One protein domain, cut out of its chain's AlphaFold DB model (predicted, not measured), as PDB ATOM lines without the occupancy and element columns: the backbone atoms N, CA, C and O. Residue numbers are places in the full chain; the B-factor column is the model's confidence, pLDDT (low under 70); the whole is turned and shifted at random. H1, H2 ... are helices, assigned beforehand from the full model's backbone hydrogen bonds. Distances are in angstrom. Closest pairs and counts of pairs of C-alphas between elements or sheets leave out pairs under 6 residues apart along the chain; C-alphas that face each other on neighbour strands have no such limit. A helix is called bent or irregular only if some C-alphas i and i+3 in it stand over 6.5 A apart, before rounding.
ATOM      1  N   LYS A 154     -45.466  36.221 -18.794       81.38
ATOM      2  CA  LYS A 154     -46.046  35.919 -20.116       81.38
ATOM      3  C   LYS A 154     -45.712  34.490 -20.546       81.38
ATOM      4  O   LYS A 154     -46.628  33.733 -20.862       81.38
ATOM      5  N   GLN A 155     -44.443  34.091 -20.453       74.06
ATOM      6  CA  GLN A 155     -43.997  32.732 -20.785       74.06
ATOM      7  C   GLN A 155     -44.709  31.670 -19.933       74.06
ATOM      8  O   GLN A 155     -45.214  30.680 -20.463       74.06
ATOM      9  N   ARG A 156     -44.863  31.910 -18.622       74.44
ATOM     10  CA  ARG A 156     -45.599  31.003 -17.727       74.44
ATOM     11  C   ARG A 156     -47.082  30.883 -18.098       74.44
ATOM     12  O   ARG A 156     -47.622  29.781 -18.069       74.44
ATOM     13  N   LYS A 157     -47.741  31.981 -18.491       80.88
ATOM     14  CA  LYS A 157     -49.138  31.950 -18.970       80.88
ATOM     15  C   LYS A 157     -49.291  31.142 -20.263       80.88
ATOM     16  O   LYS A 157     -50.267  30.404 -20.390       80.88
ATOM     17  N   VAL A 158     -48.345  31.253 -21.199       82.00
ATOM     18  CA  VAL A 158     -48.342  30.458 -22.441       82.00
ATOM     19  C   VAL A 158     -48.190  28.970 -22.129       82.00
ATOM     20  O   VAL A 158     -48.970  28.160 -22.625       82.00
ATOM     21  N   LEU A 159     -47.257  28.615 -21.242       78.44
ATOM     22  CA  LEU A 159     -47.047  27.228 -20.830       78.44
ATOM     23  C   LEU A 159     -48.309  26.627 -20.195       78.44
ATOM     24  O   LEU A 159     -48.741  25.552 -20.602       78.44
ATOM     25  N   ILE A 160     -48.942  27.343 -19.259       77.62
ATOM     26  CA  ILE A 160     -50.178  26.886 -18.604       77.62
ATOM     27  C   ILE A 160     -51.295  26.670 -19.633       77.62
ATOM     28  O   ILE A 160     -51.954  25.635 -19.590       77.62
ATOM     29  N   ARG A 161     -51.477  27.590 -20.595       79.50
ATOM     30  CA  ARG A 161     -52.472  27.438 -21.676       79.50
ATOM     31  C   ARG A 161     -52.211  26.213 -22.556       79.50
ATOM     32  O   ARG A 161     -53.158  25.558 -22.986       79.50
ATOM     33  N   ASN A 162     -50.949  25.896 -22.832       73.38
ATOM     34  CA  ASN A 162     -50.594  24.727 -23.637       73.38
ATOM     35  C   ASN A 162     -50.842  23.422 -22.872       73.38
ATOM     36  O   ASN A 162     -51.397  22.477 -23.430       73.38
ATOM     37  N   VAL A 163     -50.506  23.386 -21.580       77.38
ATOM     38  CA  VAL A 163     -50.773  22.230 -20.713       77.38
ATOM     39  C   VAL A 163     -52.277  21.979 -20.588       77.38
ATOM     40  O   VAL A 163     -52.718  20.845 -20.770       77.38
ATOM     41  N   THR A 164     -53.085  23.020 -20.358       74.25
ATOM     42  CA  THR A 164     -54.543  22.866 -20.259       74.25
ATOM     43  C   THR A 164     -55.175  22.446 -21.585       74.25
ATOM     44  O   THR A 164     -56.007  21.542 -21.584       74.25
ATOM     45  N   ARG A 165     -54.745  22.997 -22.733       73.38
ATOM     46  CA  ARG A 165     -55.192  22.522 -24.060       73.38
ATOM     47  C   ARG A 165     -54.873  21.044 -24.284       73.38
ATOM     48  O   ARG A 165     -55.752  20.297 -24.706       73.38
ATOM     49  N   ASN A 166     -53.658  20.611 -23.958       68.50
ATOM     50  CA  ASN A 166     -53.252  19.214 -24.115       68.50
ATOM     51  C   ASN A 166     -54.030  18.277 -23.179       68.50
ATOM     52  O   ASN A 166     -54.412  17.184 -23.592       68.50
ATOM     53  N   ALA A 167     -54.330  18.706 -21.951       67.12
ATOM     54  CA  ALA A 167     -55.171  17.945 -21.027       67.12
ATOM     55  C   ALA A 167     -56.618  17.806 -21.537       67.12
ATOM     56  O   ALA A 167     -57.191  16.719 -21.469       67.12
ATOM     57  N   ILE A 168     -57.192  18.873 -22.107       69.06
ATOM     58  CA  ILE A 168     -58.530  18.842 -22.724       69.06
ATOM     59  C   ILE A 168     -58.545  17.910 -23.944       69.06
ATOM     60  O   ILE A 168     -59.470  17.113 -24.093       69.06
ATOM     61  N   LEU A 169     -57.518  17.966 -24.799       64.38
ATOM     62  CA  LEU A 169     -57.390  17.075 -25.957       64.38
ATOM     63  C   LEU A 169     -57.274  15.602 -25.538       64.38
ATOM     64  O   LEU A 169     -57.938  14.753 -26.129       64.38
ATOM     65  N   LYS A 170     -56.505  15.306 -24.481       63.56
ATOM     66  CA  LYS A 170     -56.420  13.955 -23.907       63.56
ATOM     67  C   LYS A 170     -57.777  13.471 -23.390       63.56
ATOM     68  O   LYS A 170     -58.194  12.383 -23.772       63.56
ATOM     69  N   ARG A 171     -58.499  14.295 -22.615       59.50
ATOM     70  CA  ARG A 171     -59.844  13.954 -22.110       59.50
ATOM     71  C   ARG A 171     -60.844  13.675 -23.237       59.50
ATOM     72  O   ARG A 171     -61.651  12.765 -23.101       59.50
ATOM     73  N   LYS A 172     -60.773  14.412 -24.354       59.47
ATOM     74  CA  LYS A 172     -61.636  14.189 -25.530       59.47
ATOM     75  C   LYS A 172     -61.288  12.909 -26.309       59.47
ATOM     76  O   LYS A 172     -62.200  12.273 -26.827       59.47
ATOM     77  N   CYS A 173     -60.010  12.510 -26.396       55.03
ATOM     78  CA  CYS A 173     -59.637  11.246 -27.060       55.03
ATOM     79  C   CYS A 173     -60.039  10.035 -26.177       55.03
ATOM     80  O   CYS A 173     -60.489   9.032 -26.719       55.03
ATOM     81  N   THR A 174     -60.026  10.138 -24.836       57.47
ATOM     82  CA  THR A 174     -60.463   9.041 -23.939       57.47
ATOM     83  C   THR A 174     -61.976   8.803 -23.923       57.47
ATOM     84  O   THR A 174     -62.406   7.653 -23.937       57.47
ATOM     85  N   THR A 175     -62.811   9.850 -23.947       55.78
ATOM     86  CA  THR A 175     -64.276   9.668 -24.019       55.78
ATOM     87  C   THR A 175     -64.731   9.067 -25.348       55.78
ATOM     88  O   THR A 175     -65.698   8.315 -25.361       55.78
ATOM     89  N   SER A 176     -64.010   9.328 -26.444       53.47
ATOM     90  CA  SER A 176     -64.271   8.703 -27.749       53.47
ATOM     91  C   SER A 176     -63.935   7.210 -27.789       53.47
ATOM     92  O   SER A 176     -64.474   6.506 -28.634       53.47
ATOM     93  N   ILE A 177     -63.026   6.725 -26.940       54.78
ATOM     94  CA  ILE A 177     -62.640   5.307 -26.910       54.78
ATOM     95  C   ILE A 177     -63.692   4.494 -26.143       54.78
ATOM     96  O   ILE A 177     -64.100   3.430 -26.600       54.78
ATOM     97  N   ARG A 195     -54.735  10.352 -35.087       75.38
ATOM     98  CA  ARG A 195     -54.221   9.881 -36.396       75.38
ATOM     99  C   ARG A 195     -52.909  10.558 -36.810       75.38
ATOM    100  O   ARG A 195     -51.999   9.877 -37.267       75.38
ATOM    101  N   SER A 196     -52.791  11.878 -36.642       77.81
ATOM    102  CA  SER A 196     -51.547  12.604 -36.950       77.81
ATOM    103  C   SER A 196     -50.392  12.177 -36.039       77.81
ATOM    104  O   SER A 196     -49.281  11.985 -36.523       77.81
ATOM    105  N   LEU A 197     -50.658  11.963 -34.746       75.38
ATOM    106  CA  LEU A 197     -49.669  11.423 -33.810       75.38
ATOM    107  C   LEU A 197     -49.193  10.026 -34.217       75.38
ATOM    108  O   LEU A 197     -47.991   9.779 -34.203       75.38
ATOM    109  N   MET A 198     -50.111   9.145 -34.624       76.44
ATOM    110  CA  MET A 198     -49.759   7.804 -35.098       76.44
ATOM    111  C   MET A 198     -48.902   7.845 -36.365       76.44
ATOM    112  O   MET A 198     -47.897   7.148 -36.413       76.44
ATOM    113  N   LEU A 199     -49.233   8.699 -37.341       79.31
ATOM    114  CA  LEU A 199     -48.436   8.856 -38.567       79.31
ATOM    115  C   LEU A 199     -47.023   9.396 -38.285       79.31
ATOM    116  O   LEU A 199     -46.045   8.934 -38.869       79.31
ATOM    117  N   ASN A 200     -46.899  10.346 -37.356       80.19
ATOM    118  CA  ASN A 200     -45.594  10.864 -36.943       80.19
ATOM    119  C   ASN A 200     -44.764   9.792 -36.222       80.19
ATOM    120  O   ASN A 200     -43.554   9.706 -36.429       80.19
ATOM    121  N   LEU A 201     -45.406   8.963 -35.390       78.50
ATOM    122  CA  LEU A 201     -44.750   7.858 -34.694       78.50
ATOM    123  C   LEU A 201     -44.290   6.771 -35.674       78.50
ATOM    124  O   LEU A 201     -43.157   6.310 -35.568       78.50
ATOM    125  N   THR A 202     -45.123   6.390 -36.649       82.56
ATOM    126  CA  THR A 202     -44.746   5.403 -37.673       82.56
ATOM    127  C   THR A 202     -43.578   5.897 -38.516       82.56
ATOM    128  O   THR A 202     -42.618   5.158 -38.702       82.56
ATOM    129  N   HIS A 203     -43.591   7.169 -38.927       88.12
ATOM    130  CA  HIS A 203     -42.474   7.768 -39.658       88.12
ATOM    131  C   HIS A 203     -41.179   7.783 -38.825       88.12
ATOM    132  O   HIS A 203     -40.108   7.447 -39.325       88.12
ATOM    133  N   ALA A 204     -41.258   8.120 -37.532       82.69
ATOM    134  CA  ALA A 204     -40.095   8.086 -36.643       82.69
ATOM    135  C   ALA A 204     -39.513   6.668 -36.488       82.69
ATOM    136  O   ALA A 204     -38.296   6.497 -36.490       82.69
ATOM    137  N   LEU A 205     -40.369   5.644 -36.395       84.94
ATOM    138  CA  LEU A 205     -39.938   4.245 -36.327       84.94
ATOM    139  C   LEU A 205     -39.300   3.765 -37.638       84.94
ATOM    140  O   LEU A 205     -38.326   3.017 -37.599       84.94
ATOM    141  N   GLU A 206     -39.805   4.202 -38.793       91.00
ATOM    142  CA  GLU A 206     -39.187   3.908 -40.093       91.00
ATOM    143  C   GLU A 206     -37.799   4.539 -40.232       91.00
ATOM    144  O   GLU A 206     -36.881   3.882 -40.725       91.00
ATOM    145  N   MET A 207     -37.617   5.771 -39.751       89.94
ATOM    146  CA  MET A 207     -36.306   6.426 -39.737       89.94
ATOM    147  C   MET A 207     -35.299   5.659 -38.873       89.94
ATOM    148  O   MET A 207     -34.192   5.390 -39.329       89.94
ATOM    149  N   LEU A 208     -35.699   5.219 -37.675       85.25
ATOM    150  CA  LEU A 208     -34.836   4.411 -36.803       85.25
ATOM    151  C   LEU A 208     -34.452   3.071 -37.448       85.25
ATOM    152  O   LEU A 208     -33.294   2.665 -37.394       85.25
ATOM    153  N   ARG A 209     -35.398   2.405 -38.124       91.25
ATOM    154  CA  ARG A 209     -35.115   1.160 -38.859       91.25
ATOM    155  C   ARG A 209     -34.126   1.370 -40.007       91.25
ATOM    156  O   ARG A 209     -33.291   0.498 -40.239       91.25
ATOM    157  N   LYS A 210     -34.209   2.502 -40.717       91.44
ATOM    158  CA  LYS A 210     -33.248   2.861 -41.774       91.44
ATOM    159  C   LYS A 210     -31.853   3.104 -41.202       91.44
ATOM    160  O   LYS A 210     -30.899   2.530 -41.714       91.44
ATOM    161  N   GLU A 211     -31.742   3.857 -40.107       87.19
ATOM    162  CA  GLU A 211     -30.457   4.091 -39.435       87.19
ATOM    163  C   GLU A 211     -29.804   2.781 -38.960       87.19
ATOM    164  O   GLU A 211     -28.601   2.579 -39.134       87.19
ATOM    165  N   ASP A 212     -30.588   1.854 -38.401       88.75
ATOM    166  CA  ASP A 212     -30.079   0.547 -37.976       88.75
ATOM    167  C   ASP A 212     -29.642  -0.328 -39.163       88.75
ATOM    168  O   ASP A 212     -28.645  -1.049 -39.065       88.75
ATOM    169  N   ALA A 213     -30.342  -0.257 -40.299       91.38
ATOM    170  CA  ALA A 213     -29.940  -0.945 -41.526       91.38
ATOM    171  C   ALA A 213     -28.625  -0.376 -42.090       91.38
ATOM    172  O   ALA A 213     -27.722  -1.142 -42.426       91.38
ATOM    173  N   GLU A 214     -28.469   0.948 -42.121       87.94
ATOM    174  CA  GLU A 214     -27.233   1.615 -42.554       87.94
ATOM    175  C   GLU A 214     -26.040   1.273 -41.650       87.94
ATOM    176  O   GLU A 214     -24.935   1.004 -42.138       87.94
ATOM    177  N   ARG A 215     -26.260   1.199 -40.329       87.50
ATOM    178  CA  ARG A 215     -25.243   0.734 -39.373       87.50
ATOM    179  C   ARG A 215     -24.835  -0.712 -39.632       87.50
ATOM    180  O   ARG A 215     -23.641  -1.002 -39.635       87.50
ATOM    181  N   LYS A 216     -25.792  -1.612 -39.890       91.44
ATOM    182  CA  LYS A 216     -25.505  -3.022 -40.214       91.44
ATOM    183  C   LYS A 216     -24.733  -3.167 -41.527       91.44
ATOM    184  O   LYS A 216     -23.771  -3.928 -41.575       91.44
TER     185      LYS A 216
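This is residues 154 to 177 and 195 to 216 of the 231 residues of the protein "uncharacterized protein LOC115621055" of Drosophila lebanonensis (UniProt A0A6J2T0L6). Picture two straight helices laid out as an open, flat L with a gap at its corner: H1 makes one limb, and H2 starts off the second half of H1 and runs away from it as the other limb. The middle between them is empty, and the printed part is extended, with a radius of gyration of the C-alphas of 16.9 A and spans of 46 by 33 by 11 A. You will find 46 residues printed with two named helices, H1 then H2, and no named strand; the class is all helix.

Begin with the longest helix, H1, residues 154 to 177, which stands free over its whole length. From there look to H2, residues 195 to 216, which also stands free. H1 and H2 are apart, with no C-alpha of the one within 8 A of the other. In both H1 and H2, each O i to N i+4 pair is within hydrogen-bond range, and neither helix is bent.

Find C-alpha 154 of Lys 154 at (-46.046, 35.919, -20.116); from there H1 runs 35.5 A to C-alpha 177 at (-62.640, 5.307, -26.910), and y falls along the way. Then find C-alpha 195 of Arg 195 at (-54.221, 9.881, -36.396); H2 runs 31.7 A to C-alpha 216 at (-25.505, -3.022, -40.214), and x rises along the way.

The two C-alphas farthest apart, those of Lys 154 and Lys 216, are 48.4 A from each other. Between Ile 177 and Arg 195 look for the cut: residues 178 to 194 are not printed, and the C-alphas of 177 and 195 are 13.5 A apart across it. In the B-factor column the mean pLDDT of the printed part is 76.5, and residues 166 to 177, in H1, are under 70.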